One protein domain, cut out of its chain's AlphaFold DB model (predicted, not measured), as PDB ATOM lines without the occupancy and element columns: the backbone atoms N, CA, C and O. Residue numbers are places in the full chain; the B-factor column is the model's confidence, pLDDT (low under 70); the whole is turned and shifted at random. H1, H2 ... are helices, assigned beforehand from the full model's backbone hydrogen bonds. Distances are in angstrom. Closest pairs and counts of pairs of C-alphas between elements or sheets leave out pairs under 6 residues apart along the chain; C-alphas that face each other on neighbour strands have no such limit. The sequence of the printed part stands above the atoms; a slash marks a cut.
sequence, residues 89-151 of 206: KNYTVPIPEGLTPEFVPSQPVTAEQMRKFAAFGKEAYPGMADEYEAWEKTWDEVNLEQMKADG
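What this domain is: This is residues 89 to 151 of the 206 residues of the protein "DNA-binding protein" of Bifidobacterium pseudolongum subsp. globosum (UniProt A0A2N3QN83). One long helix, H2, makes the longest axis, and the shorter H1 lies crosswise off the end where H2 begins. Before H1, a long stretch without a named element, residues 89 to 110, runs alongside H2 in the opposite direction. The printed part has 63 residues with two named helices, H1 then H2, and no named strand; the class is all helix. The whole is loose, with a radius of gyration of the C-alphas of 13.9 A, and is only just a rod, spanning 40 by 20 by 17 A.

Where its parts are: H2, residues 128 to 149, measures 31.7 A, from C-alpha 128 at (8.921, 10.276, 42.180) to C-alpha 149 at (5.534, 38.175, 27.537). H1, residues 111 to 120, measures 13.9 A and begins at C-alpha 111 at (20.816, 13.398, 48.956).

How they stand to each other: H2 and H1 are only just apart, with their closest C-alphas 8.4 A from each other. A short link of 7 residues joins them. In H1 and H2 every O i to N i+4 pair is within hydrogen-bond range.

The domain as a whole: The C-alphas of Glu 112 and Gly 151 are farthest apart, at 40.9 A. The printed part has no cut. Its mean pLDDT is 76.6; residues 112 to 113, 115 to 120, 147 and 151 are under 70.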
ATOM      1  N   LYS A  89      12.241  36.259  41.008       73.94
ATOM      2  CA  LYS A  89      11.727  37.646  41.050       73.94
ATOM      3  C   LYS A  89      11.805  38.355  39.697       73.94
ATOM      4  O   LYS A  89      11.166  39.393  39.539       73.94
ATOM      5  N   ASN A  90      12.580  37.829  38.747       73.94
ATOM      6  CA  ASN A  90      12.708  38.408  37.409       73.94
ATOM      7  C   ASN A  90      11.593  37.954  36.458       73.94
ATOM      8  O   ASN A  90      11.434  38.559  35.398       73.94
ATOM      9  N   TYR A  91      10.805  36.938  36.830       76.25
ATOM     10  CA  TYR A  91       9.625  36.553  36.065       76.25
ATOM     11  C   TYR A  91       8.560  37.643  36.164       76.25
ATOM     12  O   TYR A  91       8.138  38.065  37.241       76.25
ATOM     13  N   THR A  92       8.118  38.101  35.000       79.06
ATOM     14  CA  THR A  92       7.008  39.046  34.853       79.06
ATOM     15  C   THR A  92       5.653  38.345  34.817       79.06
ATOM     16  O   THR A  92       4.634  38.969  35.122       79.06
ATOM     17  N   VAL A  93       5.635  37.056  34.469       82.00
ATOM     18  CA  VAL A  93       4.444  36.204  34.535       82.00
ATOM     19  C   VAL A  93       4.257  35.627  35.943       82.00
ATOM     20  O   VAL A  93       5.236  35.404  36.658       82.00
ATOM     21  N   PRO A  94       3.008  35.406  36.386       83.50
ATOM     22  CA  PRO A  94       2.742  34.860  37.710       83.50
ATOM     23  C   PRO A  94       3.206  33.403  37.811       83.50
ATOM     24  O   PRO A  94       2.766  32.546  37.050       83.50
ATOM     25  N   ILE A  95       4.046  33.116  38.803       83.62
ATOM     26  CA  ILE A  95       4.487  31.753  39.109       83.62
ATOM     27  C   ILE A  95       3.427  31.070  39.999       83.62
ATOM     28  O   ILE A  95       2.993  31.680  40.983       83.62
ATOM     29  N   PRO A  96       2.995  29.830  39.690       85.00
ATOM     30  CA  PRO A  96       2.035  29.087  40.503       85.00
ATOM     31  C   PRO A  96       2.451  28.950  41.975       85.00
ATOM     32  O   PRO A  96       3.616  28.718  42.300       85.00
ATOM     33  N   GLU A  97       1.476  29.060  42.882       78.00
ATOM     34  CA  GLU A  97       1.713  28.930  44.322       78.00
ATOM     35  C   GLU A  97       2.238  27.526  44.662       78.00
ATOM     36  O   GLU A  97       1.615  26.517  44.331       78.00
ATOM     37  N   GLY A  98       3.388  27.462  45.336       77.88
ATOM     38  CA  GLY A  98       4.039  26.204  45.706       77.88
ATOM     39  C   GLY A  98       4.995  25.636  44.654       77.88
ATOM     40  O   GLY A  98       5.650  24.638  44.946       77.88
ATOM     41  N   LEU A  99       5.132  26.267  43.479       84.12
ATOM     42  CA  LEU A  99       6.188  25.918  42.532       84.12
ATOM     43  C   LEU A  99       7.523  26.467  43.039       84.12
ATOM     44  O   LEU A  99       7.778  27.671  43.015       84.12
ATOM     45  N   THR A 100       8.358  25.572  43.549       84.19
ATOM     46  CA  THR A 100       9.686  25.909  44.056       84.19
ATOM     47  C   THR A 100      10.718  25.936  42.925       84.19
ATOM     48  O   THR A 100      10.584  25.175  41.958       84.19
ATOM     49  N   PRO A 101      11.772  26.766  43.051       78.31
ATOM     50  CA  PRO A 101      12.843  26.829  42.055       78.31
ATOM     51  C   PRO A 101      13.649  25.529  41.977       78.31
ATOM     52  O   PRO A 101      14.165  25.172  40.925       78.31
ATOM     53  N   GLU A 102      13.724  24.787  43.080       79.50
ATOM     54  CA  GLU A 102      14.268  23.431  43.113       79.50
ATOM     55  C   GLU A 102      13.141  22.413  43.276       79.50
ATOM     56  O   GLU A 102      12.163  22.668  43.979       79.50
ATOM     57  N   PHE A 103      13.286  21.228  42.682       82.12
ATOM     58  CA  PHE A 103      12.346  20.137  42.910       82.12
ATOM     59  C   PHE A 103      12.395  19.665  44.371       82.12
ATOM     60  O   PHE A 103      13.424  19.170  44.842       82.12
ATOM     61  N   VAL A 104      11.261  19.771  45.070       83.62
ATOM     62  CA  VAL A 104      11.072  19.257  46.433       83.62
ATOM     63  C   VAL A 104      10.168  18.020  46.372       83.62
ATOM     64  O   VAL A 104       8.965  18.161  46.154       83.62
ATOM     65  N   PRO A 105      10.714  16.807  46.575       82.62
ATOM     66  CA  PRO A 105       9.937  15.570  46.530       82.62
ATOM     67  C   PRO A 105       8.867  15.531  47.624       82.62
ATOM     68  O   PRO A 105       9.098  15.998  48.744       82.62
ATOM     69  N   SER A 106       7.717  14.913  47.340       85.94
ATOM     70  CA  SER A 106       6.616  14.797  48.307       85.94
ATOM     71  C   SER A 106       6.970  13.943  49.533       85.94
ATOM     72  O   SER A 106       6.411  14.136  50.618       85.94
ATOM     73  N   GLN A 107       7.914  13.005  49.383       84.88
ATOM     74  CA  GLN A 107       8.401  12.142  50.460       84.88
ATOM     75  C   GLN A 107       9.851  12.468  50.837       84.88
ATOM     76  O   GLN A 107      10.644  12.881  49.990       84.88
ATOM     77  N   PRO A 108      10.254  12.235  52.101       84.50
ATOM     78  CA  PRO A 108      11.624  12.471  52.526       84.50
ATOM     79  C   PRO A 108      12.586  11.542  51.782       84.50
ATOM     80  O   PRO A 108      12.550  10.318  51.930       84.50
ATOM     81  N   VAL A 109      13.499  12.143  51.027       80.19
ATOM     82  CA  VAL A 109      14.573  11.448  50.319       80.19
ATOM     83  C   VAL A 109      15.927  11.940  50.802       80.19
ATOM     84  O   VAL A 109      16.108  13.089  51.202       80.19
ATOM     85  N   THR A 110      16.915  11.057  50.769       77.12
ATOM     86  CA  THR A 110      18.302  11.424  51.063       77.12
ATOM     87  C   THR A 110      18.977  12.028  49.833       77.12
ATOM     88  O   THR A 110      18.643  11.703  48.691       77.12
ATOM     89  N   ALA A 111      20.015  12.839  50.047       72.06
ATOM     90  CA  ALA A 111      20.816  13.398  48.956       72.06
ATOM     91  C   ALA A 111      21.437  12.314  48.050       72.06
ATOM     92  O   ALA A 111      21.604  12.518  46.850       72.06
ATOM     93  N   GLU A 112      21.768  11.140  48.598       64.12
ATOM     94  CA  GLU A 112      22.270  10.017  47.801       64.12
ATOM     95  C   GLU A 112      21.188   9.442  46.876       64.12
ATOM     96  O   GLU A 112      21.483   9.073  45.740       64.12
ATOM     97  N   GLN A 113      19.936   9.388  47.337       66.50
ATOM     98  CA  GLN A 113      18.806   8.945  46.521       66.50
ATOM     99  C   GLN A 113      18.495   9.953  45.411       66.50
ATOM    100  O   GLN A 113      18.380   9.535  44.264       66.50
ATOM    101  N   MET A 114      18.502  11.259  45.707       70.06
ATOM    102  CA  MET A 114      18.383  12.316  44.690       70.06
ATOM    103  C   MET A 114      19.487  12.232  43.631       70.06
ATOM    104  O   MET A 114      19.217  12.295  42.437       70.06
ATOM    105  N   ARG A 115      20.742  12.004  44.044       68.69
ATOM    106  CA  ARG A 115      21.859  11.826  43.098       68.69
ATOM    107  C   ARG A 115      21.704  10.575  42.237       68.69
ATOM    108  O   ARG A 115      22.072  10.601  41.069       68.69
ATOM    109  N   LYS A 116      21.192   9.475  42.793       62.91
ATOM    110  CA  LYS A 116      20.925   8.243  42.031       62.91
ATOM    111  C   LYS A 116      19.757   8.412  41.062       62.91
ATOM    112  O   LYS A 116      19.819   7.850  39.970       62.91
ATOM    113  N   PHE A 117      18.748   9.187  41.442       67.00
ATOM    114  CA  PHE A 117      17.658   9.576  40.561       67.00
ATOM    115  C   PHE A 117      18.187  10.425  39.397       67.00
ATOM    116  O   PHE A 117      18.093   9.991  38.256       67.00
ATOM    117  N   ALA A 118      18.896  11.522  39.673       64.69
ATOM    118  CA  ALA A 118      19.465  12.391  38.639       64.69
ATOM    119  C   ALA A 118      20.478  11.681  37.713       64.69
ATOM    120  O   ALA A 118      20.524  11.943  36.517       64.69
ATOM    121  N   ALA A 119      21.305  10.774  38.247       57.16
ATOM    122  CA  ALA A 119      22.355  10.116  37.462       57.16
ATOM    123  C   ALA A 119      21.883   8.878  36.683       57.16
ATOM    124  O   ALA A 119      22.496   8.525  35.674       57.16
ATOM    125  N   PHE A 120      20.862   8.168  37.175       58.84
ATOM    126  CA  PHE A 120      20.487   6.844  36.659       58.84
ATOM    127  C   PHE A 120      18.975   6.640  36.490       58.84
ATOM    128  O   PHE A 120      18.563   5.518  36.203       58.84
ATOM    129  N   GLY A 121      18.149   7.662  36.728       71.69
ATOM    130  CA  GLY A 121      16.686   7.551  36.725       71.69
ATOM    131  C   GLY A 121      16.141   6.633  37.823       71.69
ATOM    132  O   GLY A 121      15.024   6.136  37.729       71.69
ATOM    133  N   LYS A 122      16.940   6.331  38.858       75.12
ATOM    134  CA  LYS A 122      16.526   5.413  39.922       75.12
ATOM    135  C   LYS A 122      15.701   6.155  40.965       75.12
ATOM    136  O   LYS A 122      16.270   6.827  41.824       75.12
ATOM    137  N   GLU A 123      14.388   5.971  40.911       81.50
ATOM    138  CA  GLU A 123      13.448   6.555  41.865       81.50
ATOM    139  C   GLU A 123      13.779   6.185  43.319       81.50
ATOM    140  O   GLU A 123      14.152   5.048  43.640       81.50
ATOM    141  N   ALA A 124      13.631   7.160  44.216       80.06
ATOM    142  CA  ALA A 124      13.760   6.941  45.653       80.06
ATOM    143  C   ALA A 124      12.530   6.223  46.235       80.06
ATOM    144  O   ALA A 124      12.669   5.423  47.163       80.06
ATOM    145  N   TYR A 125      11.356   6.503  45.668       83.75
ATOM    146  CA  TYR A 125      10.064   5.887  45.951       83.75
ATOM    147  C   TYR A 125       9.214   5.871  44.666       83.75
ATOM    148  O   TYR A 125       9.451   6.703  43.790       83.75
ATOM    149  N   PRO A 126       8.237   4.955  44.539       84.12
ATOM    150  CA  PRO A 126       7.390   4.880  43.349       84.12
ATOM    151  C   PRO A 126       6.611   6.179  43.108       84.12
ATOM    152  O   PRO A 126       5.946   6.653  44.030       84.12
ATOM    153  N   GLY A 127       6.664   6.710  41.883       83.50
ATOM    154  CA  GLY A 127       5.953   7.934  41.481       83.50
ATOM    155  C   GLY A 127       6.760   9.223  41.660       83.50
ATOM    156  O   GLY A 127       6.261  10.307  41.380       83.50
ATOM    157  N   MET A 128       8.019   9.125  42.100       82.38
ATOM    158  CA  MET A 128       8.921  10.276  42.180       82.38
ATOM    159  C   MET A 128       9.247  10.849  40.792       82.38
ATOM    160  O   MET A 128       9.412  12.060  40.669       82.38
ATOM    161  N   ALA A 129       9.352  10.005  39.758       81.00
ATOM    162  CA  ALA A 129       9.569  10.475  38.392       81.00
ATOM    163  C   ALA A 129       8.370  11.276  37.875       81.00
ATOM    164  O   ALA A 129       8.566  12.349  37.316       81.00
ATOM    165  N   ASP A 130       7.151  10.806  38.146       83.62
ATOM    166  CA  ASP A 130       5.920  11.496  37.751       83.62
ATOM    167  C   ASP A 130       5.792  12.861  38.457       83.62
ATOM    168  O   ASP A 130       5.384  13.850  37.852       83.62
ATOM    169  N   GLU A 131       6.168  12.942  39.742       83.75
ATOM    170  CA  GLU A 131       6.221  14.212  40.484       83.75
ATOM    171  C   GLU A 131       7.248  15.185  39.893       83.75
ATOM    172  O   GLU A 131       6.980  16.383  39.798       83.75
ATOM    173  N   TYR A 132       8.415  14.673  39.494       81.62
ATOM    174  CA  TYR A 132       9.461  15.469  38.861       81.62
ATOM    175  C   TYR A 132       9.022  15.991  37.489       81.62
ATOM    176  O   TYR A 132       9.160  17.180  37.226       81.62
ATOM    177  N   GLU A 133       8.429  15.135  36.655       80.94
ATOM    178  CA  GLU A 133       7.905  15.505  35.335       80.94
ATOM    179  C   GLU A 133       6.773  16.534  35.450       80.94
ATOM    180  O   GLU A 133       6.714  17.494  34.685       80.94
ATOM    181  N   ALA A 134       5.889  16.395  36.443       81.94
ATOM    182  CA  ALA A 134       4.844  17.381  36.701       81.94
ATOM    183  C   ALA A 134       5.423  18.744  37.124       81.94
ATOM    184  O   ALA A 134       4.934  19.788  36.683       81.94
ATOM    185  N   TRP A 135       6.462  18.743  37.964       85.56
ATOM    186  CA  TRP A 135       7.177  19.956  38.364       85.56
ATOM    187  C   TRP A 135       7.883  20.619  37.169       85.56
ATOM    188  O   TRP A 135       7.716  21.820  36.962       85.56
ATOM    189  N   GLU A 136       8.589  19.838  36.348       80.69
ATOM    190  CA  GLU A 136       9.278  20.302  35.137       80.69
ATOM    191  C   GLU A 136       8.291  20.894  34.130       80.69
ATOM    192  O   GLU A 136       8.444  22.035  33.703       80.69
ATOM    193  N   LYS A 137       7.196  20.183  33.852       77.50
ATOM    194  CA  LYS A 137       6.143  20.656  32.953       77.50
ATOM    195  C   LYS A 137       5.518  21.972  33.420       77.50
ATOM    196  O   LYS A 137       5.206  22.832  32.600       77.50
ATOM    197  N   THR A 138       5.328  22.144  34.728       79.56
ATOM    198  CA  THR A 138       4.787  23.400  35.271       79.56
ATOM    199  C   THR A 138       5.772  24.554  35.049       79.56
ATOM    200  O   THR A 138       5.356  25.657  34.694       79.56
ATOM    201  N   TRP A 139       7.077  24.307  35.198       81.56
ATOM    202  CA  TRP A 139       8.110  25.286  34.855       81.56
ATOM    203  C   TRP A 139       8.170  25.582  33.357       81.56
ATOM    204  O   TRP A 139       8.277  26.748  32.986       81.56
ATOM    205  N   ASP A 140       8.033  24.578  32.492       77.69
ATOM    206  CA  ASP A 140       7.981  24.774  31.039       77.69
ATOM    207  C   ASP A 140       6.811  25.669  30.622       77.69
ATOM    208  O   ASP A 140       6.970  26.547  29.772       77.69
ATOM    209  N   GLU A 141       5.643  25.496  31.243       75.94
ATOM    210  CA  GLU A 141       4.476  26.348  31.011       75.94
ATOM    211  C   GLU A 141       4.752  27.804  31.427       75.94
ATOM    212  O   GLU A 141       4.521  28.721  30.635       75.94
ATOM    213  N   VAL A 142       5.326  28.020  32.616       73.75
ATOM    214  CA  VAL A 142       5.721  29.356  33.106       73.75
ATOM    215  C   VAL A 142       6.768  29.998  32.192       73.75
ATOM    216  O   VAL A 142       6.642  31.165  31.821       73.75
ATOM    217  N   ASN A 143       7.778  29.239  31.769       75.25
ATOM    218  CA  ASN A 143       8.843  29.711  30.886       75.25
ATOM    219  C   ASN A 143       8.299  30.082  29.509       75.25
ATOM    220  O   ASN A 143       8.661  31.118  28.951       75.25
ATOM    221  N   LEU A 144       7.388  29.273  28.972       70.38
ATOM    222  CA  LEU A 144       6.711  29.557  27.715       70.38
ATOM    223  C   LEU A 144       5.889  30.848  27.808       70.38
ATOM    224  O   LEU A 144       5.902  31.655  26.878       70.38
ATOM    225  N   GLU A 145       5.165  31.058  28.908       73.44
ATOM    226  CA  GLU A 145       4.421  32.297  29.137       73.44
ATOM    227  C   GLU A 145       5.345  33.507  29.281       73.44
ATOM    228  O   GLU A 145       5.070  34.551  28.686       73.44
ATOM    229  N   GLN A 146       6.465  33.361  29.990       71.00
ATOM    230  CA  GLN A 146       7.477  34.407  30.109       71.00
ATOM    231  C   GLN A 146       8.070  34.760  28.737       71.00
ATOM    232  O   GLN A 146       8.118  35.932  28.379       71.00
ATOM    233  N   MET A 147       8.396  33.768  27.900       65.50
ATOM    234  CA  MET A 147       8.865  33.992  26.524       65.50
ATOM    235  C   MET A 147       7.832  34.716  25.649       65.50
ATOM    236  O   MET A 147       8.205  35.564  24.834       65.50
ATOM    237  N   LYS A 148       6.531  34.420  25.817       70.44
ATOM    238  CA  LYS A 148       5.446  35.175  25.158       70.44
ATOM    239  C   LYS A 148       5.421  36.624  25.630       70.44
ATOM    240  O   LYS A 148       5.273  37.521  24.801       70.44
ATOM    241  N   ALA A 149       5.540  36.845  26.938       71.12
ATOM    242  CA  ALA A 149       5.534  38.175  27.537       71.12
ATOM    243  C   ALA A 149       6.741  39.014  27.083       71.12
ATOM    244  O   ALA A 149       6.584  40.195  26.777       71.12
ATOM    245  N   ASP A 150       7.905  38.380  26.937       72.00
ATOM    246  CA  ASP A 150       9.146  39.003  26.464       72.00
ATOM    247  C   ASP A 150       9.180  39.221  24.939       72.00
ATOM    248  O   ASP A 150      10.121  39.812  24.406       72.00
ATOM    249  N   GLY A 151       8.141  38.784  24.216       55.44
ATOM    250  CA  GLY A 151       7.985  39.014  22.779       55.44
ATOM    251  C   GLY A 151       8.904  38.165  21.899       55.44
ATOM    252  O   GLY A 151       9.139  38.523  20.741       55.44
TER     253      GLY A 151